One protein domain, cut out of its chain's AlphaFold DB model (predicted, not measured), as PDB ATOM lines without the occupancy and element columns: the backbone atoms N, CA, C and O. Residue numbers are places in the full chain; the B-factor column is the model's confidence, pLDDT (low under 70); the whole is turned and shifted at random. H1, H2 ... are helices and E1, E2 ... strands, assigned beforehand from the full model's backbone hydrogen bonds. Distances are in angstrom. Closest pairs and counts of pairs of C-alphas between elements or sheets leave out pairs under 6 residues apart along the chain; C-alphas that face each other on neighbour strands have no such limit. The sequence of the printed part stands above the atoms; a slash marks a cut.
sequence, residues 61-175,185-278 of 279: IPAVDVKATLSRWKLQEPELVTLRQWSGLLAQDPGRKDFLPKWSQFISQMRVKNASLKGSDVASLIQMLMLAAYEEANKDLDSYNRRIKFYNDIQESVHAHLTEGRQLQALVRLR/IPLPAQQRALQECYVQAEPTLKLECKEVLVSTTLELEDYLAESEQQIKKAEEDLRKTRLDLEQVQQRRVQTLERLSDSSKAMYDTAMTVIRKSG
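This is residues 61 to 175 and 185 to 278 of the 279 residues of an uncharacterized protein of Acidobacteria bacterium (UniProt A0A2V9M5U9). This is a long rod built along one very long helix, H7, with H4 and then H5 running one after the other beside it in the opposite direction, and a hairpin of two strands, E1 and E2, lying along H5 with E1 nearer to it. At one end of the rod the shorter helices H1, H2 and H3 gather round H4 and the last part of H7 as a small head; the short H6 sits near the other end. The printed part has 209 residues with seven named helices and two named strands, in the order H1 H2 H3 H4 H5 H6 E1 E2 H7, and its class is mostly helix; the sheet E1 - E2 is antiparallel. It is extended, with a radius of gyration of the C-alphas of 28.7 A, and spans 96 by 27 by 25 A.

Start at H1, residues 66 to 73, and look on to H4, residues 119 to 138: they touch, closest at the C-alphas of Thr 69 and Ser 124, 6.4 A, at a steep tilt of 44 degrees, opposite ways. H2, residues 77 to 92, touches residues 129 to 137 of H4, closest at the C-alphas of Ser 87 and Ala 133, 4.2 A, at a steep tilt of 56 degrees. H3, residues 99 to 113, and H2 are near each other, with 10 pairs of C-alphas within 10 A. Now find H7, residues 217 to 276; its residues 265 to 274 touch H3, closest at the C-alphas of Ser 104 and Ala 270, 5.9 A, at a steep tilt of 52 degrees. H4 touches residues 252 to 274 of H7 at a shallow tilt of 14 degrees, opposite ways, closest at the C-alphas of Ile 126 and Ser 263, 6.4 A. H4 and H7 are the hubs, touching three helices each. H5, residues 141 to 174, and H4 meet only through their link. H5 touches H7 with 36 pairs of C-alphas within 8 A, closest at Gln 155 and Ile 231, 5.6 A, at a shallow tilt of 11 degrees, opposite ways. The helix packing is part aligned, part crossed. H6, residues 189 to 192, is close to H5 but not clearly touching it: the C-alphas of Leu 168 and Arg 192 are 7.2 A apart. E1, residues 193 to 200, and E2, residues 206 to 213, form an antiparallel hairpin; look for N 196 and O 210, 2.8 A apart, and N 208 and O 198, 2.9 A apart, both within hydrogen-bond range. The closest C-alphas of H5 and E1 are those of His 161 and Gln 195, 6.0 A apart. In H1, H2, H3, H4, H5 and H7 every O i to N i+4 pair is within hydrogen-bond range; H6 is too short for such a pair.

Find C-alpha 66 at (113.456, 145.871, 170.708), where the short H1 begins. H2 measures 22.9 A from first to last C-alpha, H3 21.3 A and H4 28.6 A. Find C-alpha 141 at (133.267, 157.370, 178.432); from there H5 runs 50.0 A to C-alpha 174. After the four residues of H6, E1 measures 21.9 A and E2 22.4 A. H7 runs 86.3 A, from C-alpha 217 to C-alpha 276 at (91.047, 154.728, 183.609).

The two C-alphas farthest apart are those of Arg 175 and Gly 278, 96.4 A. Residues 176 to 184 are cut out, and C-alphas 175 and 185 are 9.1 A apart across the cut, which lies in the link from H5 to H6. Of the links that are printed whole, H2 to H3 is short and the others are tight. The mean pLDDT of the printed part is 90.8; residues 61 to 63 and residue 278 are under 70.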
ATOM      1  N   ILE A  61     119.647 145.713 182.479       46.09
ATOM      2  CA  ILE A  61     118.360 146.124 181.916       46.09
ATOM      3  C   ILE A  61     117.937 144.900 181.111       46.09
ATOM      4  O   ILE A  61     118.677 144.542 180.188       46.09
ATOM      5  N   PRO A  62     116.892 144.166 181.542       52.16
ATOM      6  CA  PRO A  62     116.663 142.821 181.047       52.16
ATOM      7  C   PRO A  62     116.589 142.936 179.539       52.16
ATOM      8  O   PRO A  62     115.928 143.859 179.067       52.16
ATOM      9  N   ALA A  63     117.333 142.090 178.818       60.16
ATOM     10  CA  ALA A  63     117.506 142.224 177.377       60.16
ATOM     11  C   ALA A  63     116.138 142.450 176.718       60.16
ATOM     12  O   ALA A  63     115.313 141.539 176.629       60.16
ATOM     13  N   VAL A  64     115.868 143.702 176.340       73.88
ATOM     14  CA  VAL A  64     114.590 144.067 175.747       73.88
ATOM     15  C   VAL A  64     114.674 143.624 174.306       73.88
ATOM     16  O   VAL A  64     115.525 144.097 173.554       73.88
ATOM     17  N   ASP A  65     113.779 142.730 173.900       84.06
ATOM     18  CA  ASP A  65     113.586 142.468 172.483       84.06
ATOM     19  C   ASP A  65     112.957 143.719 171.850       84.06
ATOM     20  O   ASP A  65     111.735 143.917 171.853       84.06
ATOM     21  N   VAL A  66     113.825 144.607 171.355       80.69
ATOM     22  CA  VAL A  66     113.456 145.871 170.708       80.69
ATOM     23  C   VAL A  66     112.508 145.588 169.547       80.69
ATOM     24  O   VAL A  66     111.475 146.238 169.415       80.69
ATOM     25  N   LYS A  67     112.792 144.561 168.739       83.62
ATOM     26  CA  LYS A  67     111.982 144.221 167.567       83.62
ATOM     27  C   LYS A  67     110.581 143.772 167.975       83.62
ATOM     28  O   LYS A  67     109.601 144.251 167.397       83.62
ATOM     29  N   ALA A  68     110.466 142.895 168.970       87.81
ATOM     30  CA  ALA A  68     109.171 142.450 169.480       87.81
ATOM     31  C   ALA A  68     108.388 143.600 170.129       87.81
ATOM     32  O   ALA A  68     107.183 143.729 169.893       87.81
ATOM     33  N   THR A  69     109.069 144.465 170.885       87.44
ATOM     34  CA  THR A  69     108.470 145.644 171.527       87.44
ATOM     35  C   THR A  69     107.893 146.589 170.475       87.44
ATOM     36  O   THR A  69     106.697 146.875 170.493       87.44
ATOM     37  N   LEU A  70     108.690 146.996 169.484       87.94
ATOM     38  CA  LEU A  70     108.237 147.882 168.409       87.94
ATOM     39  C   LEU A  70     107.076 147.277 167.604       87.94
ATOM     40  O   LEU A  70     106.090 147.962 167.323       87.94
ATOM     41  N   SER A  71     107.152 145.978 167.300       87.38
ATOM     42  CA  SER A  71     106.102 145.263 166.561       87.38
ATOM     43  C   SER A  71     104.778 145.230 167.328       87.38
ATOM     44  O   SER A  71     103.711 145.412 166.740       87.38
ATOM     45  N   ARG A  72     104.829 145.032 168.651       89.00
ATOM     46  CA  ARG A  72     103.636 144.993 169.507       89.00
ATOM     47  C   ARG A  72     102.979 146.361 169.644       89.00
ATOM     48  O   ARG A  72     101.753 146.449 169.653       89.00
ATOM     49  N   TRP A  73     103.786 147.415 169.715       90.88
ATOM     50  CA  TRP A  73     103.304 148.786 169.841       90.88
ATOM     51  C   TRP A  73     102.819 149.394 168.522       90.88
ATOM     52  O   TRP A  73     102.036 150.340 168.564       90.88
ATOM     53  N   LYS A  74     103.217 148.836 167.368       90.81
ATOM     54  CA  LYS A  74     102.855 149.342 166.030       90.81
ATOM     55  C   LYS A  74     103.177 150.837 165.868       90.81
ATOM     56  O   LYS A  74     102.369 151.601 165.344       90.81
ATOM     57  N   LEU A  75     104.341 151.251 166.372       89.81
ATOM     58  CA  LEU A  75     104.812 152.637 166.303       89.81
ATOM     59  C   LEU A  75     105.130 153.017 164.853       89.81
ATOM     60  O   LEU A  75     105.719 152.216 164.127       89.81
ATOM     61  N   GLN A  76     104.757 154.228 164.440       92.06
ATOM     62  CA  GLN A  76     105.175 154.821 163.172       92.06
ATOM     63  C   GLN A  76     106.392 155.725 163.407       92.06
ATOM     64  O   GLN A  76     106.796 155.995 164.542       92.06
ATOM     65  N   GLU A  77     106.999 156.205 162.323       90.88
ATOM     66  CA  GLU A  77     108.225 157.001 162.413       90.88
ATOM     67  C   GLU A  77     108.095 158.261 163.293       90.88
ATOM     68  O   GLU A  77     109.006 158.507 164.082       90.88
ATOM     69  N   PRO A  78     106.985 159.030 163.275       93.50
ATOM     70  CA  PRO A  78     106.833 160.178 164.172       93.50
ATOM     71  C   PRO A  78     106.878 159.800 165.661       93.50
ATOM     72  O   PRO A  78     107.482 160.516 166.467       93.50
ATOM     73  N   GLU A  79     106.287 158.663 166.046       91.94
ATOM     74  CA  GLU A  79     106.369 158.178 167.426       91.94
ATOM     75  C   GLU A  79     107.781 157.697 167.770       91.94
ATOM     76  O   GLU A  79     108.278 157.993 168.856       91.94
ATOM     77  N   LEU A  80     108.464 157.016 166.846       90.75
ATOM     78  CA  LEU A  80     109.853 156.590 167.041       90.75
ATOM     79  C   LEU A  80     110.795 157.783 167.218       90.75
ATOM     80  O   LEU A  80     111.628 157.776 168.122       90.75
ATOM     81  N   VAL A  81     110.642 158.831 166.404       91.12
ATOM     82  CA  VAL A  81     111.398 160.083 166.545       91.12
ATOM     83  C   VAL A  81     111.144 160.713 167.912       91.12
ATOM     84  O   VAL A  81     112.096 161.118 168.577       91.12
ATOM     85  N   THR A  82     109.890 160.734 168.365       94.56
ATOM     86  CA  THR A  82     109.533 161.251 169.695       94.56
ATOM     87  C   THR A  82     110.226 160.461 170.806       94.56
ATOM     88  O   THR A  82     110.821 161.057 171.701       94.56
ATOM     89  N   LEU A  83     110.227 159.125 170.729       92.06
ATOM     90  CA  LEU A  83     110.914 158.277 171.706       92.06
ATOM     91  C   LEU A  83     112.434 158.500 171.702       92.06
ATOM     92  O   LEU A  83     113.024 158.604 172.773       92.06
ATOM     93  N   ARG A  84     113.070 158.650 170.531       91.00
ATOM     94  CA  ARG A  84     114.507 158.983 170.433       91.00
ATOM     95  C   ARG A  84     114.826 160.359 171.025       91.00
ATOM     96  O   ARG A  84     115.838 160.539 171.694       91.00
ATOM     97  N   GLN A  85     113.963 161.349 170.798       94.56
ATOM     98  CA  GLN A  85     114.120 162.663 171.423       94.56
ATOM     99  C   GLN A  85     114.002 162.553 172.942       94.56
ATOM    100  O   GLN A  85     114.804 163.125 173.673       94.56
ATOM    101  N   TRP A  86     113.030 161.784 173.429       95.12
ATOM    102  CA  TRP A  86     112.818 161.572 174.854       95.12
ATOM    103  C   TRP A  86     113.960 160.825 175.530       95.12
ATOM    104  O   TRP A  86     114.314 161.207 176.639       95.12
ATOM    105  N   SER A  87     114.585 159.842 174.879       92.50
ATOM    106  CA  SER A  87     115.783 159.210 175.440       92.50
ATOM    107  C   SER A  87     116.914 160.223 175.608       92.50
ATOM    108  O   SER A  87     117.540 160.252 176.660       92.50
ATOM    109  N   GLY A  88     117.115 161.119 174.634       92.06
ATOM    110  CA  GLY A  88     118.087 162.209 174.754       92.06
ATOM    111  C   GLY A  88     117.749 163.199 175.875       92.06
ATOM    112  O   GLY A  88     118.628 163.604 176.633       92.06
ATOM    113  N   LEU A  89     116.471 163.550 176.036       93.56
ATOM    114  CA  LEU A  89     116.029 164.419 177.131       93.56
ATOM    115  C   LEU A  89     116.246 163.776 178.502       93.56
ATOM    116  O   LEU A  89     116.721 164.445 179.412       93.56
ATOM    117  N   LEU A  90     115.919 162.491 178.643       92.25
ATOM    118  CA  LEU A  90     116.091 161.748 179.889       92.25
ATOM    119  C   LEU A  90     117.563 161.486 180.202       92.25
ATOM    120  O   LEU A  90     117.924 161.445 181.369       92.25
ATOM    121  N   ALA A  91     118.420 161.352 179.188       90.50
ATOM    122  CA  ALA A  91     119.866 161.276 179.377       90.50
ATOM    123  C   ALA A  91     120.435 162.566 179.995       90.50
ATOM    124  O   ALA A  91     121.351 162.510 180.810       90.50
ATOM    125  N   GLN A  92     119.883 163.725 179.617       91.25
ATOM    126  CA  GLN A  92     120.324 165.037 180.098       91.25
ATOM    127  C   GLN A  92     119.710 165.407 181.453       91.25
ATOM    128  O   GLN A  92     120.409 165.885 182.344       91.25
ATOM    129  N   ASP A  93     118.402 165.203 181.601       93.19
ATOM    130  CA  ASP A  93     117.646 165.512 182.811       93.19
ATOM    131  C   ASP A  93     116.553 164.454 183.038       93.19
ATOM    132  O   ASP A  93     115.416 164.616 182.582       93.19
ATOM    133  N   PRO A  94     116.860 163.357 183.754       90.12
ATOM    134  CA  PRO A  94     115.859 162.343 184.068       90.12
ATOM    135  C   PRO A  94     114.695 162.906 184.902       90.12
ATOM    136  O   PRO A  94     113.553 162.492 184.740       90.12
ATOM    137  N   GLY A  95     114.957 163.895 185.767       88.94
ATOM    138  CA  GLY A  95     113.987 164.450 186.720       88.94
ATOM    139  C   GLY A  95     113.030 165.490 186.130       88.94
ATOM    140  O   GLY A  95     112.383 166.235 186.874       88.94
ATOM    141  N   ARG A  96     112.952 165.581 184.801       93.88
ATOM    142  CA  ARG A  96     112.257 166.659 184.107       93.88
ATOM    143  C   ARG A  96     110.745 166.636 184.366       93.88
ATOM    144  O   ARG A  96     110.034 165.705 183.988       93.88
ATOM    145  N   LYS A  97     110.214 167.709 184.958       91.56
ATOM    146  CA  LYS A  97     108.807 167.773 185.410       91.56
ATOM    147  C   LYS A  97     107.773 167.726 184.279       91.56
ATOM    148  O   LYS A  97     106.678 167.208 184.482       91.56
ATOM    149  N   ASP A  98     108.092 168.251 183.097       93.88
ATOM    150  CA  ASP A  98     107.180 168.258 181.943       93.88
ATOM    151  C   ASP A  98     107.176 166.937 181.160       93.88
ATOM    152  O   ASP A  98     106.381 166.776 180.231       93.88
ATOM    153  N   PHE A  99     108.025 165.975 181.534       95.06
ATOM    154  CA  PHE A  99     108.112 164.694 180.847       95.06
ATOM    155  C   PHE A  99     106.900 163.788 181.122       95.06
ATOM    156  O   PHE A  99     106.285 163.286 180.181       95.06
ATOM    157  N   LEU A 100     106.499 163.615 182.387       95.19
ATOM    158  CA  LEU A 100     105.408 162.698 182.758       95.19
ATOM    159  C   LEU A 100     104.045 163.048 182.128       95.19
ATOM    160  O   LEU A 100     103.363 162.127 181.670       95.19
ATOM    161  N   PRO A 101     103.628 164.329 182.024       96.25
ATOM    162  CA  PRO A 101     102.410 164.686 181.296       96.25
ATOM    163  C   PRO A 101     102.460 164.294 179.812       96.25
ATOM    164  O   PRO A 101     101.499 163.720 179.298       96.25
ATOM    165  N   LYS A 102     103.593 164.536 179.136       96.56
ATOM    166  CA  LYS A 102     103.801 164.162 177.726       96.56
ATOM    167  C   LYS A 102     103.776 162.645 177.542       96.56
ATOM    168  O   LYS A 102     103.112 162.143 176.636       96.56
ATOM    169  N   TRP A 103     104.432 161.916 178.443       96.12
ATOM    170  CA  TRP A 103     104.401 160.456 178.491       96.12
ATOM    171  C   TRP A 103     102.972 159.921 178.659       96.12
ATOM    172  O   TRP A 103     102.529 159.073 177.889       96.12
ATOM    173  N   SER A 104     102.210 160.464 179.611       95.56
ATOM    174  CA  SER A 104     100.807 160.096 179.850       95.56
ATOM    175  C   SER A 104      99.928 160.296 178.611       95.56
ATOM    176  O   SER A 104      99.141 159.416 178.238       95.56
ATOM    177  N   GLN A 105     100.090 161.435 177.930       96.25
ATOM    178  CA  GLN A 105      99.377 161.742 176.693       96.25
ATOM    179  C   GLN A 105      99.725 160.743 175.584       96.25
ATOM    180  O   GLN A 105      98.824 160.226 174.922       96.25
ATOM    181  N   PHE A 106     101.007 160.428 175.419       96.19
ATOM    182  CA  PHE A 106     101.464 159.444 174.442       96.19
ATOM    183  C   PHE A 106     100.880 158.054 174.709       96.19
ATOM    184  O   PHE A 106     100.324 157.440 173.801       96.19
ATOM    185  N   ILE A 107     100.905 157.579 175.958       95.44
ATOM    186  CA  ILE A 107     100.302 156.290 176.327       95.44
ATOM    187  C   ILE A 107      98.797 156.284 176.046       95.44
ATOM    188  O   ILE A 107      98.274 155.301 175.518       95.44
ATOM    189  N   SER A 108      98.106 157.390 176.332       94.25
ATOM    190  CA  SER A 108      96.676 157.536 176.035       94.25
ATOM    191  C   SER A 108      96.400 157.413 174.531       94.25
ATOM    192  O   SER A 108      95.525 156.650 174.124       94.25
ATOM    193  N   GLN A 109      97.183 158.101 173.695       94.12
ATOM    194  CA  GLN A 109      97.068 158.039 172.233       94.12
ATOM    195  C   GLN A 109      97.371 156.638 171.691       94.12
ATOM    196  O   GLN A 109      96.623 156.115 170.863       94.12
ATOM    197  N   MET A 110      98.437 156.003 172.181       93.31
ATOM    198  CA  MET A 110      98.817 154.655 171.760       93.31
ATOM    199  C   MET A 110      97.771 153.616 172.145       93.31
ATOM    200  O   MET A 110      97.510 152.698 171.371       93.31
ATOM    201  N   ARG A 111      97.114 153.781 173.294       90.00
ATOM    202  CA  ARG A 111      96.033 152.892 173.710       90.00
ATOM    203  C   ARG A 111      94.789 153.012 172.837       90.00
ATOM    204  O   ARG A 111      94.185 151.993 172.522       90.00
ATOM    205  N   VAL A 112      94.433 154.224 172.407       91.31
ATOM    206  CA  VAL A 112      93.336 154.426 171.445       91.31
ATOM    207  C   VAL A 112      93.636 153.703 170.129       91.31
ATOM    208  O   VAL A 112      92.758 153.055 169.569       91.31
ATOM    209  N   LYS A 113      94.891 153.750 169.660       90.62
ATOM    210  CA  LYS A 113      95.334 153.024 168.457       90.62
ATOM    211  C   LYS A 113      95.424 151.507 168.668       90.62
ATOM    212  O   LYS A 113      95.244 150.740 167.725       90.62
ATOM    213  N   ASN A 114      95.738 151.066 169.886       89.88
ATOM    214  CA  ASN A 114      95.977 149.669 170.219       89.88
ATOM    215  C   ASN A 114      95.368 149.309 171.583       89.88
ATOM    216  O   ASN A 114      96.034 149.322 172.620       89.88
ATOM    217  N   ALA A 115      94.090 148.926 171.568       87.94
ATOM    218  CA  ALA A 115      93.342 148.565 172.773       87.94
ATOM    219  C   ALA A 115      93.903 147.329 173.506       87.94
ATOM    220  O   ALA A 115      93.600 147.120 174.679       87.94
ATOM    221  N   SER A 116      94.729 146.515 172.834       88.44
ATOM    222  CA  SER A 116      95.282 145.270 173.384       88.44
ATOM    223  C   SER A 116      96.510 145.457 174.284       88.44
ATOM    224  O   SER A 116      96.994 144.477 174.849       88.44
ATOM    225  N   LEU A 117      97.007 146.693 174.429       86.88
ATOM    226  CA  LEU A 117      98.191 146.997 175.234       86.88
ATOM    227  C   LEU A 117      97.978 146.646 176.713       86.88
ATOM    228  O   LEU A 117      97.049 147.129 177.367       86.88
ATOM    229  N   LYS A 118      98.888 145.832 177.251       89.06
ATOM    230  CA  LYS A 118      98.941 145.427 178.661       89.06
ATOM    231  C   LYS A 118     100.052 146.172 179.399       89.06
ATOM    232  O   LYS A 118     100.983 146.700 178.797       89.06
ATOM    233  N   GLY A 119     100.010 146.140 180.733       86.62
ATOM    234  CA  GLY A 119     101.066 146.725 181.571       86.62
ATOM    235  C   GLY A 119     102.465 146.160 181.284       86.62
ATOM    236  O   GLY A 119     103.443 146.902 181.312       86.62
ATOM    237  N   SER A 120     102.566 144.880 180.909       88.19
ATOM    238  CA  SER A 120     103.829 144.267 180.475       88.19
ATOM    239  C   SER A 120     104.425 144.942 179.238       88.19
ATOM    240  O   SER A 120     105.638 145.074 179.138       88.19
ATOM    241  N   ASP A 121     103.581 145.401 178.313       90.06
ATOM    242  CA  ASP A 121     104.032 146.027 177.069       90.06
ATOM    243  C   ASP A 121     104.576 147.432 177.337       90.06
ATOM    244  O   ASP A 121     105.546 147.855 176.707       90.06
ATOM    245  N   VAL A 122     103.982 148.133 178.310       91.44
ATOM    246  CA  VAL A 122     104.478 149.417 178.828       91.44
ATOM    247  C   VAL A 122     105.832 149.243 179.487       91.44
ATOM    248  O   VAL A 122     106.735 150.027 179.207       91.44
ATOM    249  N   ALA A 123     105.994 148.215 180.320       90.94
ATOM    250  CA  ALA A 123     107.271 147.937 180.962       90.94
ATOM    251  C   ALA A 123     108.388 147.740 179.922       90.94
ATOM    252  O   ALA A 123     109.434 148.373 180.041       90.94
ATOM    253  N   SER A 124     108.146 146.957 178.864       89.94
ATOM    254  CA  SER A 124     109.126 146.764 177.784       89.94
ATOM    255  C   SER A 124     109.459 148.063 177.042       89.94
ATOM    256  O   SER A 124     110.627 148.321 176.756       89.94
ATOM    257  N   LEU A 125     108.467 148.920 176.770       91.50
ATOM    258  CA  LEU A 125     108.716 150.207 176.115       91.50
ATOM    259  C   LEU A 125     109.538 151.159 176.997       91.50
ATOM    260  O   LEU A 125     110.455 151.815 176.505       91.50
ATOM    261  N   ILE A 126     109.233 151.218 178.297       92.75
ATOM    262  CA  ILE A 126     110.000 152.014 179.265       92.75
ATOM    263  C   ILE A 126     111.438 151.505 179.333       92.75
ATOM    264  O   ILE A 126     112.360 152.307 179.244       92.75
ATOM    265  N   GLN A 127     111.643 150.190 179.437       88.94
ATOM    266  CA  GLN A 127     112.985 149.601 179.473       88.94
ATOM    267  C   GLN A 127     113.789 149.945 178.212       88.94
ATOM    268  O   GLN A 127     114.947 150.339 178.327       88.94
ATOM    269  N   MET A 128     113.169 149.877 177.029       89.12
ATOM    270  CA  MET A 128     113.798 150.291 175.770       89.12
ATOM    271  C   MET A 128     114.207 151.772 175.794       89.12
ATOM    272  O   MET A 128     115.319 152.112 175.393       89.12
ATOM    273  N   LEU A 129     113.335 152.657 176.289       91.62
ATOM    274  CA  LEU A 129     113.624 154.089 176.398       91.62
ATOM    275  C   LEU A 129     114.754 154.377 177.400       91.62
ATOM    276  O   LEU A 129     115.624 155.199 177.120       91.62
ATOM    277  N   MET A 130     114.749 153.698 178.553       89.50
ATOM    278  CA  MET A 130     115.783 153.840 179.582       89.50
ATOM    279  C   MET A 130     117.138 153.340 179.088       89.50
ATOM    280  O   MET A 130     118.148 153.986 179.353       89.50
ATOM    281  N   LEU A 131     117.164 152.233 178.339       86.81
ATOM    282  CA  LEU A 131     118.385 151.719 177.721       86.81
ATOM    283  C   LEU A 131     118.983 152.747 176.756       86.81
ATOM    284  O   LEU A 131     120.154 153.087 176.880       86.81
ATOM    285  N   ALA A 132     118.164 153.310 175.865       87.44
ATOM    286  CA  ALA A 132     118.616 154.336 174.930       87.44
ATOM    287  C   ALA A 132     119.106 155.609 175.647       87.44
ATOM    288  O   ALA A 132     120.126 156.180 175.268       87.44
ATOM    289  N   ALA A 133     118.411 156.052 176.703       89.69
ATOM    290  CA  ALA A 133     118.829 157.211 177.497       89.69
ATOM    291  C   ALA A 133     120.166 156.955 178.207       89.69
ATOM    292  O   ALA A 133     121.032 157.826 178.271       89.69
ATOM    293  N   TYR A 134     120.353 155.738 178.711       86.62
ATOM    294  CA  TYR A 134     121.591 155.324 179.346       86.62
ATOM    295  C   TYR A 134     122.761 155.264 178.363       86.62
ATOM    296  O   TYR A 134     123.841 155.757 178.674       86.62
ATOM    297  N   GLU A 135     122.572 154.672 177.186       84.94
ATOM    298  CA  GLU A 135     123.600 154.640 176.141       84.94
ATOM    299  C   GLU A 135     124.006 156.058 175.728       84.94
ATOM    300  O   GLU A 135     125.197 156.357 175.670       84.94
ATOM    301  N   GLU A 136     123.030 156.949 175.535       86.50
ATOM    302  CA  GLU A 136     123.268 158.359 175.218       86.50
ATOM    303  C   GLU A 136     124.095 159.062 176.304       86.50
ATOM    304  O   GLU A 136     125.094 159.705 175.991       86.50
ATOM    305  N   ALA A 137     123.738 158.876 177.578       84.81
ATOM    306  CA  ALA A 137     124.460 159.457 178.711       84.81
ATOM    307  C   ALA A 137     125.901 158.927 178.859       84.81
ATOM    308  O   ALA A 137     126.713 159.539 179.552       84.81
ATOM    309  N   ASN A 138     126.232 157.793 178.230       82.25
ATOM    310  CA  ASN A 138     127.530 157.130 178.355       82.25
ATOM    311  C   ASN A 138     128.446 157.287 177.134       82.25
ATOM    312  O   ASN A 138     129.573 156.787 177.179       82.25
ATOM    313  N   LYS A 139     128.016 157.977 176.070       81.06
ATOM    314  CA  LYS A 139     128.799 158.117 174.826       81.06
ATOM    315  C   LYS A 139     130.206 158.684 175.038       81.06
ATOM    316  O   LYS A 139     131.127 158.336 174.300       81.06
ATOM    317  N   ASP A 140     130.393 159.505 176.067       79.56
ATOM    318  CA  ASP A 140     131.661 160.192 176.311       79.56
ATOM    319  C   ASP A 140     132.708 159.338 177.045       79.56
ATOM    320  O   ASP A 140     133.894 159.668 177.009       79.56
ATOM    321  N   LEU A 141     132.330 158.209 177.661       83.88
ATOM    322  CA  LEU A 141     133.267 157.370 178.432       83.88
ATOM    323  C   LEU A 141     134.418 156.835 177.567       83.88
ATOM    324  O   LEU A 141     135.582 156.864 177.976       83.88
ATOM    325  N   ASP A 142     134.115 156.417 176.339       84.88
ATOM    326  CA  ASP A 142     135.124 155.937 175.391       84.88
ATOM    327  C   ASP A 142     136.065 157.055 174.929       84.88
ATOM    328  O   ASP A 142     137.209 156.798 174.547       84.88
ATOM    329  N   SER A 143     135.605 158.308 174.949       88.50
ATOM    330  CA  SER A 143     136.450 159.470 174.664       88.50
ATOM    331  C   SER A 143     137.499 159.664 175.762       88.50
ATOM    332  O   SER A 143     138.690 159.771 175.464       88.50
ATOM    333  N   TYR A 144     137.092 159.598 177.036       90.12
ATOM    334  CA  TYR A 144     138.012 159.692 178.176       90.12
ATOM    335  C   TYR A 144     139.038 158.559 178.191       90.12
ATOM    336  O   TYR A 144     140.229 158.821 178.350       90.12
ATOM    337  N   ASN A 145     138.612 157.315 177.955       90.12
ATOM    338  CA  ASN A 145     139.528 156.172 177.896       90.12
ATOM    339  C   ASN A 145     140.575 156.333 176.784       90.12
ATOM    340  O   ASN A 145     141.759 156.068 177.001       90.12
ATOM    341  N   ARG A 146     140.162 156.821 175.606       91.50
ATOM    342  CA  ARG A 146     141.082 157.124 174.499       91.50
ATOM    343  C   ARG A 146     142.069 158.234 174.856       91.50
ATOM    344  O   ARG A 146     143.252 158.082 174.571       91.50
ATOM    345  N   ARG A 147     141.614 159.307 175.513       92.50
ATOM    346  CA  ARG A 147     142.478 160.405 175.983       92.50
ATOM    347  C   ARG A 147     143.484 159.942 177.037       92.50
ATOM    348  O   ARG A 147     144.661 160.251 176.923       92.50
ATOM    349  N   ILE A 148     143.048 159.153 178.021       94.25
ATOM    350  CA  ILE A 148     143.931 158.575 179.046       94.25
ATOM    351  C   ILE A 148     145.024 157.732 178.395       94.25
ATOM    352  O   ILE A 148     146.197 157.903 178.722       94.25
ATOM    353  N   LYS A 149     144.649 156.844 177.465       94.94
ATOM    354  CA  LYS A 149     145.620 156.039 176.722       94.94
ATOM    355  C   LYS A 149     146.607 156.930 175.969       94.94
ATOM    356  O   LYS A 149     147.805 156.761 176.128       94.94
ATOM    357  N   PHE A 150     146.103 157.917 175.233       95.19
ATOM    358  CA  PHE A 150     146.923 158.850 174.470       95.19
ATOM    359  C   PHE A 150     147.963 159.589 175.329       95.19
ATOM    360  O   PHE A 150     149.124 159.670 174.944       95.19
ATOM    361  N   TYR A 151     147.581 160.096 176.505       95.50
ATOM    362  CA  TYR A 151     148.535 160.766 177.392       95.50
ATOM    363  C   TYR A 151     149.564 159.805 177.996       95.50
ATOM    364  O   TYR A 151     150.724 160.185 178.117       95.50
ATOM    365  N   ASN A 152     149.181 158.563 178.313       95.25
ATOM    366  CA  ASN A 152     150.156 157.547 178.719       95.25
ATOM    367  C   ASN A 152     151.154 157.254 177.581       95.25
ATOM    368  O   ASN A 152     152.352 157.189 177.839       95.25
ATOM    369  N   ASP A 153     150.673 157.133 176.338       95.06
ATOM    370  CA  ASP A 153     151.516 156.889 175.160       95.06
ATOM    371  C   ASP A 153     152.519 158.051 174.951       95.06
ATOM    372  O   ASP A 153     153.688 157.818 174.643       95.06
ATOM    373  N   ILE A 154     152.101 159.308 175.188       95.25
ATOM    374  CA  ILE A 154     153.008 160.474 175.197       95.25
ATOM    375  C   ILE A 154     154.072 160.326 176.282       95.25
ATOM    376  O   ILE A 154     155.253 160.498 175.996       95.25
ATOM    377  N   GLN A 155     153.672 160.034 177.522       95.94
ATOM    378  CA  GLN A 155     154.623 159.909 178.626       95.94
ATOM    379  C   GLN A 155     155.668 158.836 178.334       95.94
ATOM    380  O   GLN A 155     156.856 159.087 178.505       95.94
ATOM    381  N   GLU A 156     155.239 157.662 177.867       96.19
ATOM    382  CA  GLU A 156     156.133 156.554 177.535       96.19
ATOM    383  C   GLU A 156     157.130 156.944 176.435       96.19
ATOM    384  O   GLU A 156     158.341 156.797 176.618       96.19
ATOM    385  N   SER A 157     156.638 157.514 175.330       95.12
ATOM    386  CA  SER A 157     157.483 157.922 174.206       95.12
ATOM    387  C   SER A 157     158.471 159.023 174.600       95.12
ATOM    388  O   SER A 157     159.669 158.894 174.351       95.12
ATOM    389  N   VAL A 158     158.009 160.083 175.270       94.25
ATOM    390  CA  VAL A 158     158.879 161.206 175.648       94.25
ATOM    391  C   VAL A 158     159.879 160.793 176.737       94.25
ATOM    392  O   VAL A 158     161.021 161.244 176.713       94.25
ATOM    393  N   HIS A 159     159.534 159.877 177.652       95.94
ATOM    394  CA  HIS A 159     160.499 159.327 178.617       95.94
ATOM    395  C   HIS A 159     161.623 158.523 177.956       95.94
ATOM    396  O   HIS A 159     162.779 158.617 178.391       95.94
ATOM    397  N   ALA A 160     161.309 157.739 176.922       95.94
ATOM    398  CA  ALA A 160     162.320 157.032 176.143       95.94
ATOM    399  C   ALA A 160     163.281 158.034 175.478       95.94
ATOM    400  O   ALA A 160     164.496 157.953 175.654       95.94
ATOM    401  N   HIS A 161     162.729 159.061 174.838       93.50
ATOM    402  CA  HIS A 161     163.478 160.104 174.133       93.50
ATOM    403  C   HIS A 161     164.318 160.988 175.068       93.50
ATOM    404  O   HIS A 161     165.438 161.385 174.734       93.50
ATOM    405  N   LEU A 162     163.820 161.257 176.278       95.44
ATOM    406  CA  LEU A 162     164.565 161.955 177.324       95.44
ATOM    407  C   LEU A 162     165.762 161.120 177.801       95.44
ATOM    408  O   LEU A 162     166.833 161.656 178.084       95.44
ATOM    409  N   THR A 163     165.589 159.800 177.886       97.31
ATOM    410  CA  THR A 163     166.655 158.869 178.269       97.31
ATOM    411  C   THR A 163     167.757 158.846 177.212       97.31
ATOM    412  O   THR A 163     168.931 158.958 177.567       97.31
ATOM    413  N   GLU A 164     167.400 158.791 175.927       96.38
ATOM    414  CA  GLU A 164     168.340 158.910 174.800       96.38
ATOM    415  C   GLU A 164     169.089 160.252 174.820       96.38
ATOM    416  O   GLU A 164     170.321 160.283 174.768       96.38
ATOM    417  N   GLY A 165     168.374 161.368 175.007       96.62
ATOM    418  CA  GLY A 165     168.988 162.693 175.128       96.62
ATOM    419  C   GLY A 165     169.970 162.792 176.304       96.62
ATOM    420  O   GLY A 165     171.053 163.368 176.175       96.62
ATOM    421  N   ARG A 166     169.651 162.176 177.450       97.25
ATOM    422  CA  ARG A 166     170.548 162.122 178.620       97.25
ATOM    423  C   ARG A 166     171.771 161.237 178.379       97.25
ATOM    424  O   ARG A 166     172.860 161.578 178.840       97.25
ATOM    425  N   GLN A 167     171.626 160.136 177.641       96.81
ATOM    426  CA  GLN A 167     172.764 159.314 177.213       96.81
ATOM    427  C   GLN A 167     173.695 160.106 176.292       96.81
ATOM    428  O   GLN A 167     174.906 160.121 176.522       96.81
ATOM    429  N   LEU A 168     173.142 160.835 175.316       95.62
ATOM    430  CA  LEU A 168     173.913 161.742 174.470       95.62
ATOM    431  C   LEU A 168     174.635 162.796 175.320       95.62
ATOM    432  O   LEU A 168     175.844 162.964 175.180       95.62
ATOM    433  N   GLN A 169     173.944 163.434 176.270       95.62
ATOM    434  CA  GLN A 169     174.546 164.418 177.175       95.62
ATOM    435  C   GLN A 169     175.737 163.841 177.959       95.62
ATOM    436  O   GLN A 169     176.769 164.504 178.085       95.62
ATOM    437  N   ALA A 170     175.631 162.607 178.458       94.12
ATOM    438  CA  ALA A 170     176.729 161.929 179.140       94.12
ATOM    439  C   ALA A 170     177.925 161.677 178.202       94.12
ATOM    440  O   ALA A 170     179.065 161.955 178.577       94.12
ATOM    441  N   LEU A 171     177.675 161.227 176.968       92.38
ATOM    442  CA  LEU A 171     178.720 161.017 175.958       92.38
ATOM    443  C   LEU A 171     179.437 162.319 175.581       92.38
ATOM    444  O   LEU A 171     180.663 162.330 175.469       92.38
ATOM    445  N   VAL A 172     178.695 163.419 175.419       90.81
ATOM    446  CA  VAL A 172     179.283 164.736 175.135       90.81
ATOM    447  C   VAL A 172     180.174 165.193 176.288       90.81
ATOM    448  O   VAL A 172     181.279 165.674 176.047       90.81
ATOM    449  N   ARG A 173     179.733 165.006 177.541       88.81
ATOM    450  CA  ARG A 173     180.524 165.364 178.729       88.81
ATOM    451  C   ARG A 173     181.835 164.584 178.818       88.81
ATOM    452  O   ARG A 173     182.843 165.174 179.183       88.81
ATOM    453  N   LEU A 174     181.836 163.301 178.452       87.50
ATOM    454  CA  LEU A 174     183.038 162.457 178.475       87.50
ATOM    455  C   LEU A 174     184.089 162.843 177.427       87.50
ATOM    456  O   LEU A 174     185.259 162.549 177.628       87.50
ATOM    457  N   ARG A 175     183.692 163.464 176.310       83.50
ATOM    458  CA  ARG A 175     184.613 163.876 175.234       83.50
ATOM    459  C   ARG A 175     185.080 165.325 175.331       83.50
ATOM    460  O   ARG A 175     185.806 165.791 174.453       83.50
ATOM    461  N   ILE A 185     178.759 169.513 169.165       89.88
ATOM    462  CA  ILE A 185     178.875 168.128 169.629       89.88
ATOM    463  C   ILE A 185     179.773 167.335 168.657       89.88
ATOM    464  O   ILE A 185     179.372 167.120 167.508       89.88
ATOM    465  N   PRO A 186     180.954 166.839 169.082       88.75
ATOM    466  CA  PRO A 186     181.913 166.159 168.210       88.75
ATOM    467  C   PRO A 186     181.564 164.671 168.022       88.75
ATOM    468  O   PRO A 186     182.390 163.785 168.248       88.75
ATOM    469  N   LEU A 187     180.318 164.385 167.639       90.38
ATOM    470  CA  LEU A 187     179.815 163.035 167.385       90.38
ATOM    471  C   LEU A 187     179.250 162.923 165.955       90.38
ATOM    472  O   LEU A 187     178.764 163.918 165.400       90.38
ATOM    473  N   PRO A 188     179.292 161.727 165.336       93.69
ATOM    474  CA  PRO A 188     178.640 161.476 164.052       93.69
ATOM    475  C   PRO A 188     177.150 161.830 164.096       93.69
ATOM    476  O   PRO A 188     176.513 161.707 165.141       93.69
ATOM    477  N   ALA A 189     176.578 162.230 162.958       93.88
ATOM    478  CA  ALA A 189     175.173 162.642 162.884       93.88
ATOM    479  C   ALA A 189     174.209 161.562 163.407       93.88
ATOM    480  O   ALA A 189     173.259 161.887 164.103       93.88
ATOM    481  N   GLN A 190     174.512 160.281 163.171       93.25
ATOM    482  CA  GLN A 190     173.693 159.155 163.632       93.25
ATOM    483  C   GLN A 190     173.618 159.048 165.163       93.25
ATOM    484  O   GLN A 190     172.647 158.528 165.686       93.25
ATOM    485  N   GLN A 191     174.638 159.526 165.884       93.25
ATOM    486  CA  GLN A 191     174.653 159.542 167.354       93.25
ATOM    487  C   GLN A 191     174.026 160.815 167.934       93.25
ATOM    488  O   GLN A 191     173.836 160.912 169.140       93.25
ATOM    489  N   ARG A 192     173.762 161.809 167.081       95.00
ATOM    490  CA  ARG A 192     173.188 163.114 167.431       95.00
ATOM    491  C   ARG A 192     171.723 163.258 167.016       95.00
ATOM    492  O   ARG A 192     171.105 164.278 167.310       95.00
ATOM    493  N   ALA A 193     171.208 162.277 166.286       96.69
ATOM    494  CA  ALA A 193     169.812 162.174 165.918       96.69
ATOM    495  C   ALA A 193     169.003 161.743 167.145       96.69
ATOM    496  O   ALA A 193     169.277 160.697 167.731       96.69
ATOM    497  N   LEU A 194     168.034 162.565 167.532       96.81
ATOM    498  CA  LEU A 194     167.074 162.288 168.596       96.81
ATOM    499  C   LEU A 194     165.661 162.287 168.014       96.81
ATOM    500  O   LEU A 194     165.440 162.817 166.926       96.81
ATOM    501  N   GLN A 195     164.698 161.709 168.726       96.50
ATOM    502  CA  GLN A 195     163.297 161.769 168.323       96.50
ATOM    503  C   GLN A 195     162.534 162.835 169.105       96.50
ATOM    504  O   GLN A 195     162.461 162.809 170.327       96.50
ATOM    505  N   GLU A 196     161.876 163.737 168.390       94.12
ATOM    506  CA  GLU A 196     161.004 164.754 168.965       94.12
ATOM    507  C   GLU A 196     159.554 164.468 168.580       94.12
ATOM    508  O   GLU A 196     159.241 164.281 167.401       94.12
ATOM    509  N   CYS A 197     158.664 164.406 169.571       93.62
ATOM    510  CA  CYS A 197     157.252 164.120 169.350       93.62
ATOM    511  C   CYS A 197     156.397 165.376 169.464       93.62
ATOM    512  O   CYS A 197     156.557 166.189 170.370       93.62
ATOM    513  N   TYR A 198     155.422 165.484 168.567       92.12
ATOM    514  CA  TYR A 198     154.448 166.559 168.542       92.12
ATOM    515  C   TYR A 198     153.038 165.995 168.616       92.12
ATOM    516  O   TYR A 198     152.696 164.995 167.981       92.12
ATOM    517  N   VAL A 199     152.194 166.685 169.379       91.00
ATOM    518  CA  VAL A 199     150.771 166.375 169.472       91.00
ATOM    519  C   VAL A 199     150.032 167.108 168.362       91.00
ATOM    520  O   VAL A 199     149.974 168.339 168.348       91.00
ATOM    521  N   GLN A 200     149.422 166.354 167.450       89.62
ATOM    522  CA  GLN A 200     148.470 166.908 166.498       89.62
ATOM    523  C   GLN A 200     147.112 167.057 167.194       89.62
ATOM    524  O   GLN A 200     146.539 166.081 167.686       89.62
ATOM    525  N   ALA A 201     146.624 168.297 167.276       80.62
ATOM    526  CA  ALA A 201     145.328 168.599 167.874       80.62
ATOM    527  C   ALA A 201     144.158 168.035 167.037       80.62
ATOM    528  O   ALA A 201     144.336 167.628 165.892       80.62
ATOM    529  N   GLU A 202     142.972 168.003 167.654       76.81
ATOM    530  CA  GLU A 202     141.692 167.465 167.157       76.81
ATOM    531  C   GLU A 202     141.410 167.687 165.649       76.81
ATOM    532  O   GLU A 202     141.829 168.693 165.077       76.81
ATOM    533  N   PRO A 203     140.671 166.774 164.973       73.81
ATOM    534  CA  PRO A 203     139.675 165.839 165.527       73.81
ATOM    535  C   PRO A 203     140.219 164.490 166.009       73.81
ATOM    536  O   PRO A 203     139.523 163.771 166.721       73.81
ATOM    537  N   THR A 204     141.452 164.130 165.657       80.06
ATOM    538  CA  THR A 204     142.087 162.889 166.119       80.06
ATOM    539  C   THR A 204     143.382 163.225 166.832       80.06
ATOM    540  O   THR A 204     144.329 163.650 166.177       80.06
ATOM    541  N   LEU A 205     143.424 163.013 168.150       88.06
ATOM    542  CA  LEU A 205     144.662 163.087 168.923       88.06
ATOM    543  C   LEU A 205     145.652 162.068 168.355       88.06
ATOM    544  O   LEU A 205     145.406 160.861 168.407       88.06
ATOM    545  N   LYS A 206     146.733 162.566 167.757       92.81
ATOM    546  CA  LYS A 206     147.810 161.753 167.196       92.81
ATOM    547  C   LYS A 206     149.147 162.266 167.697       92.81
ATOM    548  O   LYS A 206     149.347 163.473 167.823       92.81
ATOM    549  N   LEU A 207     150.034 161.323 167.984       92.94
ATOM    550  CA  LEU A 207     151.412 161.587 168.351       92.94
ATOM    551  C   LEU A 207     152.269 161.350 167.110       92.94
ATOM    552  O   LEU A 207     152.289 160.241 166.578       92.94
ATOM    553  N   GLU A 208     152.927 162.396 166.623       93.94
ATOM    554  CA  GLU A 208     153.852 162.312 165.495       93.94
ATOM    555  C   GLU A 208     155.268 162.566 165.991       93.94
ATOM    556  O   GLU A 208     155.570 163.672 166.433       93.94
ATOM    557  N   CYS A 209     156.140 161.568 165.884       94.81
ATOM    558  CA  CYS A 209     157.547 161.701 166.250       94.81
ATOM    559  C   CYS A 209     158.412 161.845 164.997       94.81
ATOM    560  O   CYS A 209     158.197 161.161 163.993       94.81
ATOM    561  N   LYS A 210     159.361 162.778 165.036       96.12
ATOM    562  CA  LYS A 210     160.277 163.097 163.940       96.12
ATOM    563  C   LYS A 210     161.703 163.075 164.451       96.12
ATOM    564  O   LYS A 210     161.970 163.458 165.583       96.12
ATOM    565  N   GLU A 211     162.612 162.639 163.595       96.50
ATOM    566  CA  GLU A 211     164.035 162.706 163.895       96.50
ATOM    567  C   GLU A 211     164.525 164.156 163.788       96.50
ATOM    568  O   GLU A 211     164.247 164.848 162.803       96.50
ATOM    569  N   VAL A 212     165.257 164.602 164.802       96.50
ATOM    570  CA  VAL A 212     165.849 165.932 164.903       96.50
ATOM    571  C   VAL A 212     167.335 165.780 165.182       96.50
ATOM    572  O   VAL A 212     167.760 165.028 166.058       96.50
ATOM    573  N   LEU A 213     168.149 166.485 164.398       97.44
ATOM    574  CA  LEU A 213     169.598 166.437 164.520       97.44
ATOM    575  C   LEU A 213     170.086 167.536 165.462       97.44
ATOM    576  O   LEU A 213     170.069 168.712 165.104       97.44
ATOM    577  N   VAL A 214     170.616 167.141 166.616       95.94
ATOM    578  CA  VAL A 214     171.163 168.073 167.607       95.94
ATOM    579  C   VAL A 214     172.637 168.333 167.316       95.94
ATOM    580  O   VAL A 214     173.465 167.424 167.299       95.94
ATOM    581  N   SER A 215     173.010 169.573 167.037       94.25
ATOM    582  CA  SER A 215     174.372 169.949 166.639       94.25
ATOM    583  C   SER A 215     175.154 170.630 167.746       94.25
ATOM    584  O   SER A 215     176.384 170.523 167.761       94.25
ATOM    585  N   THR A 216     174.468 171.281 168.683       94.12
ATOM    586  CA  THR A 216     175.108 172.001 169.785       94.12
ATOM    587  C   THR A 216     174.656 171.509 171.157       94.12
ATOM    588  O   THR A 216     173.588 170.921 171.309       94.12
ATOM    589  N   THR A 217     175.462 171.770 172.187       92.62
ATOM    590  CA  THR A 217     175.086 171.488 173.580       92.62
ATOM    591  C   THR A 217     173.877 172.301 174.029       92.62
ATOM    592  O   THR A 217     173.114 171.810 174.847       92.62
ATOM    593  N   LEU A 218     173.693 173.509 173.483       92.69
ATOM    594  CA  LEU A 218     172.532 174.350 173.770       92.69
ATOM    595  C   LEU A 218     171.254 173.731 173.192       92.69
ATOM    596  O   LEU A 218     170.290 173.559 173.918       92.69
ATOM    597  N   GLU A 219     171.284 173.295 171.928       94.94
ATOM    598  CA  GLU A 219     170.156 172.575 171.313       94.94
ATOM    599  C   GLU A 219     169.818 171.284 172.078       94.94
ATOM    600  O   GLU A 219     168.652 170.918 172.187       94.94
ATOM    601  N   LEU A 220     170.825 170.596 172.635       95.75
ATOM    602  CA  LEU A 220     170.603 169.419 173.478       95.75
ATOM    603  C   LEU A 220     169.919 169.779 174.802       95.75
ATOM    604  O   LEU A 220     169.055 169.042 175.267       95.75
ATOM    605  N   GLU A 221     170.325 170.882 175.429       95.50
ATOM    606  CA  GLU A 221     169.710 171.381 176.662       95.50
ATOM    607  C   GLU A 221     168.267 171.836 176.421       95.50
ATOM    608  O   GLU A 221     167.389 171.455 177.195       95.50
ATOM    609  N   ASP A 222     168.012 172.547 175.321       96.19
ATOM    610  CA  ASP A 222     166.671 172.962 174.900       96.19
ATOM    611  C   ASP A 222     165.776 171.742 174.648       96.19
ATOM    612  O   ASP A 222     164.677 171.660 175.196       96.19
ATOM    613  N   TYR A 223     166.273 170.742 173.914       96.88
ATOM    614  CA  TYR A 223     165.561 169.486 173.671       96.88
ATOM    615  C   TYR A 223     165.194 168.756 174.973       96.88
ATOM    616  O   TYR A 223     164.073 168.262 175.129       96.88
ATOM    617  N   LEU A 224     166.130 168.674 175.926       97.38
ATOM    618  CA  LEU A 224     165.885 168.037 177.222       97.38
ATOM    619  C   LEU A 224     164.848 168.819 178.035       97.38
ATOM    620  O   LEU A 224     163.937 168.210 178.598       97.38
ATOM    621  N   ALA A 225     164.960 170.148 178.074       97.44
ATOM    622  CA  ALA A 225     164.026 171.012 178.789       97.44
ATOM    623  C   ALA A 225     162.610 170.936 178.194       97.44
ATOM    624  O   ALA A 225     161.636 170.809 178.940       97.44
ATOM    625  N   GLU A 226     162.493 170.950 176.865       96.25
ATOM    626  CA  GLU A 226     161.218 170.803 176.168       96.25
ATOM    627  C   GLU A 226     160.605 169.420 176.412       96.25
ATOM    628  O   GLU A 226     159.434 169.328 176.781       96.25
ATOM    629  N   SER A 227     161.395 168.348 176.318       95.81
ATOM    630  CA  SER A 227     160.935 166.983 176.611       95.81
ATOM    631  C   SER A 227     160.428 166.842 178.054       95.81
ATOM    632  O   SER A 227     159.372 166.257 178.301       95.81
ATOM    633  N   GLU A 228     161.128 167.427 179.032       96.50
ATOM    634  CA  GLU A 228     160.678 167.449 180.430       96.50
ATOM    635  C   GLU A 228     159.385 168.253 180.611       96.50
ATOM    636  O   GLU A 228     158.500 167.853 181.376       96.50
ATOM    637  N   GLN A 229     159.242 169.373 179.903       96.44
ATOM    638  CA  GLN A 229     158.014 170.161 179.912       96.44
ATOM    639  C   GLN A 229     156.843 169.398 179.276       96.44
ATOM    640  O   GLN A 229     155.728 169.450 179.801       96.44
ATOM    641  N   GLN A 230     157.081 168.667 178.184       94.56
ATOM    642  CA  GLN A 230     156.070 167.831 177.537       94.56
ATOM    643  C   GLN A 230     155.570 166.722 178.473       94.56
ATOM    644  O   GLN A 230     154.356 166.534 178.579       94.56
ATOM    645  N   ILE A 231     156.466 166.053 179.211       95.00
ATOM    646  CA  ILE A 231     156.087 165.049 180.223       95.00
ATOM    647  C   ILE A 231     155.205 165.678 181.305       95.00
ATOM    648  O   ILE A 231     154.117 165.170 181.569       95.00
ATOM    649  N   LYS A 232     155.624 166.811 181.886       96.44
ATOM    650  CA  LYS A 232     154.844 167.507 182.928       96.44
ATOM    651  C   LYS A 232     153.454 167.899 182.437       96.44
ATOM    652  O   LYS A 232     152.465 167.699 183.136       96.44
ATOM    653  N   LYS A 233     153.357 168.418 181.211       95.50
ATOM    654  CA  LYS A 233     152.069 168.769 180.607       95.50
ATOM    655  C   LYS A 233     151.185 167.535 180.403       95.50
ATOM    656  O   LYS A 233     150.002 167.577 180.733       95.50
ATOM    657  N   ALA A 234     151.747 166.433 179.902       94.50
ATOM    658  CA  ALA A 234     151.015 165.180 179.735       94.50
ATOM    659  C   ALA A 234     150.533 164.610 181.082       94.50
ATOM    660  O   ALA A 234     149.408 164.120 181.163       94.50
ATOM    661  N   GLU A 235     151.330 164.724 182.150       95.50
ATOM    662  CA  GLU A 235     150.941 164.354 183.519       95.50
ATOM    663  C   GLU A 235     149.760 165.180 184.036       95.50
ATOM    664  O   GLU A 235     148.797 164.628 184.580       95.50
ATOM    665  N   GLU A 236     149.817 166.501 183.868       96.75
ATOM    666  CA  GLU A 236     148.747 167.413 184.272       96.75
ATOM    667  C   GLU A 236     147.442 167.118 183.524       96.75
ATOM    668  O   GLU A 236     146.384 166.986 184.154       96.75
ATOM    669  N   ASP A 237     147.520 166.950 182.203       95.00
ATOM    670  CA  ASP A 237     146.377 166.636 181.349       95.00
ATOM    671  C   ASP A 237     145.800 165.245 181.652       95.00
ATOM    672  O   ASP A 237     144.577 165.073 181.716       95.00
ATOM    673  N   LEU A 238     146.652 164.251 181.917       95.12
ATOM    674  CA  LEU A 238     146.237 162.916 182.346       95.12
ATOM    675  C   LEU A 238     145.510 162.968 183.691       95.12
ATOM    676  O   LEU A 238     144.439 162.373 183.837       95.12
ATOM    677  N   ARG A 239     146.060 163.695 184.672       95.44
ATOM    678  CA  ARG A 239     145.440 163.866 185.994       95.44
ATOM    679  C   ARG A 239     144.079 164.542 185.873       95.44
ATOM    680  O   ARG A 239     143.116 164.077 186.477       95.44
ATOM    681  N   LYS A 240     143.987 165.602 185.067       95.44
ATOM    682  CA  LYS A 240     142.722 166.288 184.778       95.44
ATOM    683  C   LYS A 240     141.716 165.346 184.117       95.44
ATOM    684  O   LYS A 240     140.590 165.241 184.586       95.44
ATOM    685  N   THR A 241     142.133 164.602 183.095       93.81
ATOM    686  CA  THR A 241     141.269 163.653 182.377       93.81
ATOM    687  C   THR A 241     140.747 162.546 183.299       93.81
ATOM    688  O   THR A 241     139.591 162.146 183.181       93.81
ATOM    689  N   ARG A 242     141.565 162.064 184.245       93.62
ATOM    690  CA  ARG A 242     141.138 161.089 185.263       93.62
ATOM    691  C   ARG A 242     140.124 161.679 186.242       93.62
ATOM    692  O   ARG A 242     139.108 161.042 186.489       93.62
ATOM    693  N   LEU A 243     140.362 162.896 186.736       94.50
ATOM    694  CA  LEU A 243     139.408 163.603 187.598       94.50
ATOM    695  C   LEU A 243     138.064 163.823 186.893       94.50
ATOM    696  O   LEU A 243     137.010 163.581 187.475       94.50
ATOM    697  N   ASP A 244     138.092 164.238 185.626       91.94
ATOM    698  CA  ASP A 244     136.881 164.415 184.827       91.94
ATOM    699  C   ASP A 244     136.149 163.075 184.629       91.94
ATOM    700  O   ASP A 244     134.928 163.013 184.779       91.94
ATOM    701  N   LEU A 245     136.878 161.985 184.359       91.81
ATOM    702  CA  LEU A 245     136.300 160.643 184.250       91.81
ATOM    703  C   LEU A 245     135.630 160.201 185.560       91.81
ATOM    704  O   LEU A 245     134.518 159.680 185.522       91.81
ATOM    705  N   GLU A 246     136.264 160.423 186.713       89.88
ATOM    706  CA  GLU A 246     135.677 160.129 188.027       89.88
ATOM    707  C   GLU A 246     134.386 160.925 188.253       89.88
ATOM    708  O   GLU A 246     133.368 160.361 188.661       89.88
ATOM    709  N   GLN A 247     134.381 162.219 187.920       89.44
ATOM    710  CA  GLN A 247     133.174 163.045 188.003       89.44
ATOM    711  C   GLN A 247     132.065 162.533 187.081       89.44
ATOM    712  O   GLN A 247     130.902 162.479 187.486       89.44
ATOM    713  N   VAL A 248     132.396 162.139 185.849       87.38
ATOM    714  CA  VAL A 248     131.432 161.554 184.906       87.38
ATOM    715  C   VAL A 248     130.887 160.228 185.439       87.38
ATOM    716  O   VAL A 248     129.681 159.999 185.377       87.38
ATOM    717  N   GLN A 249     131.725 159.378 186.038       86.75
ATOM    718  CA  GLN A 249     131.282 158.132 186.668       86.75
ATOM    719  C   GLN A 249     130.338 158.384 187.850       86.75
ATOM    720  O   GLN A 249     129.301 157.726 187.954       86.75
ATOM    721  N   GLN A 250     130.638 159.360 188.706       87.88
ATOM    722  CA  GLN A 250     129.746 159.751 189.801       87.88
ATOM    723  C   GLN A 250     128.404 160.276 189.272       87.88
ATOM    724  O   GLN A 250     127.344 159.852 189.736       87.88
ATOM    725  N   ARG A 251     128.427 161.142 188.250       85.94
ATOM    726  CA  ARG A 251     127.205 161.629 187.589       85.94
ATOM    727  C   ARG A 251     126.409 160.494 186.961       85.94
ATOM    728  O   ARG A 251     125.186 160.505 187.048       85.94
ATOM    729  N   ARG A 252     127.069 159.497 186.369       85.00
ATOM    730  CA  ARG A 252     126.421 158.311 185.793       85.00
ATOM    731  C   ARG A 252     125.661 157.517 186.849       85.00
ATOM    732  O   ARG A 252     124.529 157.121 186.591       85.00
ATOM    733  N   VAL A 253     126.244 157.319 188.032       85.12
ATOM    734  CA  VAL A 253     125.565 156.645 189.153       85.12
ATOM    735  C   VAL A 253     124.314 157.420 189.574       85.12
ATOM    736  O   VAL A 253     123.228 156.850 189.607       85.12
ATOM    737  N   GLN A 254     124.431 158.734 189.776       87.25
ATOM    738  CA  GLN A 254     123.277 159.581 190.110       87.25
ATOM    739  C   GLN A 254     122.214 159.585 189.000       87.25
ATOM    740  O   GLN A 254     121.014 159.608 189.266       87.25
ATOM    741  N   THR A 255     122.644 159.562 187.739       86.25
ATOM    742  CA  THR A 255     121.745 159.520 186.579       86.25
ATOM    743  C   THR A 255     120.982 158.201 186.537       86.25
ATOM    744  O   THR A 255     119.780 158.219 186.298       86.25
ATOM    745  N   LEU A 256     121.633 157.072 186.832       85.44
ATOM    746  CA  LEU A 256     120.986 155.761 186.922       85.44
ATOM    747  C   LEU A 256     119.899 155.719 188.001       85.44
ATOM    748  O   LEU A 256     118.800 155.236 187.734       85.44
ATOM    749  N   GLU A 257     120.175 156.261 189.187       86.94
ATOM    750  CA  GLU A 257     119.184 156.357 190.266       86.94
ATOM    751  C   GLU A 257     117.966 157.180 189.822       86.94
ATOM    752  O   GLU A 257     116.827 156.724 189.919       86.94
ATOM    753  N   ARG A 258     118.200 158.351 189.218       88.56
ATOM    754  CA  ARG A 258     117.112 159.214 188.736       88.56
ATOM    755  C   ARG A 258     116.346 158.611 187.556       88.56
ATOM    756  O   ARG A 258     115.133 158.791 187.469       88.56
ATOM    757  N   LEU A 259     117.018 157.906 186.645       88.12
ATOM    758  CA  LEU A 259     116.368 157.166 185.559       88.12
ATOM    759  C   LEU A 259     115.500 156.037 186.119       88.12
ATOM    760  O   LEU A 259     114.386 155.841 185.643       88.12
ATOM    761  N   SER A 260     115.959 155.343 187.165       88.12
ATOM    762  CA  SER A 260     115.163 154.331 187.865       88.12
ATOM    763  C   SER A 260     113.884 154.936 188.454       88.12
ATOM    764  O   SER A 260     112.787 154.455 188.156       88.12
ATOM    765  N   ASP A 261     113.987 156.046 189.189       89.25
ATOM    766  CA  ASP A 261     112.817 156.754 189.734       89.25
ATOM    767  C   ASP A 261     111.859 157.228 188.632       89.25
ATOM    768  O   ASP A 261     110.637 157.075 188.734       89.25
ATOM    769  N   SER A 262     112.417 157.736 187.533       91.62
ATOM    770  CA  SER A 262     111.653 158.185 186.366       91.62
ATOM    771  C   SER A 262     110.932 157.024 185.689       91.62
ATOM    772  O   SER A 262     109.754 157.143 185.364       91.62
ATOM    773  N   SER A 263     111.592 155.873 185.541       92.12
ATOM    774  CA  SER A 263     111.005 154.661 184.964       92.12
ATOM    775  C   SER A 263     109.804 154.169 185.776       92.12
ATOM    776  O   SER A 263     108.770 153.804 185.209       92.12
ATOM    777  N   LYS A 264     109.894 154.244 187.110       92.25
ATOM    778  CA  LYS A 264     108.792 153.914 188.013       92.25
ATOM    779  C   LYS A 264     107.641 154.905 187.857       92.25
ATOM    780  O   LYS A 264     106.506 154.486 187.644       92.25
ATOM    781  N   ALA A 265     107.928 156.206 187.879       92.69
ATOM    782  CA  ALA A 265     106.911 157.239 187.701       92.69
ATOM    783  C   ALA A 265     106.210 157.140 186.332       92.69
ATOM    784  O   ALA A 265     104.989 157.296 186.241       92.69
ATOM    785  N   MET A 266     106.957 156.824 185.270       94.25
ATOM    786  CA  MET A 266     106.420 156.533 183.939       94.25
ATOM    787  C   MET A 266     105.475 155.336 183.958       94.25
ATOM    788  O   MET A 266     104.393 155.405 183.368       94.25
ATOM    789  N   TYR A 267     105.872 154.248 184.620       94.69
ATOM    790  CA  TYR A 267     105.065 153.038 184.723       94.69
ATOM    791  C   TYR A 267     103.773 153.301 185.501       94.69
ATOM    792  O   TYR A 267     102.692 153.012 184.995       94.69
ATOM    793  N   ASP A 268     103.856 153.929 186.673       94.00
ATOM    794  CA  ASP A 268     102.695 154.246 187.512       94.00
ATOM    795  C   ASP A 268     101.709 155.181 186.788       94.00
ATOM    796  O   ASP A 268     100.487 154.968 186.799       94.00
ATOM    797  N   THR A 269     102.239 156.182 186.078       94.75
ATOM    798  CA  THR A 269     101.446 157.105 185.255       94.75
ATOM    799  C   THR A 269     100.751 156.363 184.113       94.75
ATOM    800  O   THR A 269      99.542 156.507 183.917       94.75
ATOM    801  N   ALA A 270     101.481 155.513 183.389       93.31
ATOM    802  CA  ALA A 270     100.928 154.722 182.294       93.31
ATOM    803  C   ALA A 270      99.870 153.722 182.781       93.31
ATOM    804  O   ALA A 270      98.813 153.592 182.168       93.31
ATOM    805  N   MET A 271     100.097 153.062 183.917       93.75
ATOM    806  CA  MET A 271      99.126 152.149 184.518       93.75
ATOM    807  C   MET A 271      97.859 152.872 184.972       93.75
ATOM    808  O   MET A 271      96.767 152.317 184.856       93.75
ATOM    809  N   THR A 272      97.972 154.117 185.435       93.94
ATOM    810  CA  THR A 272      96.809 154.954 185.755       93.94
ATOM    811  C   THR A 272      95.967 155.231 184.510       93.94
ATOM    812  O   THR A 272      94.746 155.072 184.550       93.94
ATOM    813  N   VAL A 273      96.604 155.570 183.384       92.00
ATOM    814  CA  VAL A 273      95.928 155.728 182.083       92.00
ATOM    815  C   VAL A 273      95.275 154.412 181.647       92.00
ATOM    816  O   VAL A 273      94.096 154.391 181.289       92.00
ATOM    817  N   ILE A 274      96.001 153.293 181.748       88.31
ATOM    818  CA  ILE A 274      95.504 151.965 181.360       88.31
ATOM    819  C   ILE A 274      94.325 151.505 182.238       88.31
ATOM    820  O   ILE A 274      93.404 150.835 181.774       88.31
ATOM    821  N   ARG A 275      94.269 151.879 183.511       88.62
ATOM    822  CA  ARG A 275      93.101 151.549 184.341       88.62
ATOM    823  C   ARG A 275      91.907 152.440 184.005       88.62
ATOM    824  O   ARG A 275      90.815 151.921 183.814       88.62
ATOM    825  N   LYS A 276      92.123 153.750 183.845       86.44
ATOM    826  CA  LYS A 276      91.047 154.728 183.609       86.44
ATOM    827  C   LYS A 276      90.278 154.538 182.304       86.44
ATOM    828  O   LYS A 276      89.109 154.870 182.277       86.44
ATOM    829  N   SER A 277      90.904 154.048 181.233       71.62
ATOM    830  CA  SER A 277      90.186 153.778 179.967       71.62
ATOM    831  C   SER A 277      89.680 152.334 179.828       71.62
ATOM    832  O   SER A 277      89.214 151.966 178.757       71.62
ATOM    833  N   GLY A 278      89.861 151.490 180.853       62.06
ATOM    834  CA  GLY A 278      89.387 150.098 180.857       62.06
ATOM    835  C   GLY A 278      88.154 149.850 181.732       62.06
ATOM    836  O   GLY A 278      87.644 148.734 181.716       62.06
TER     837      GLY A 278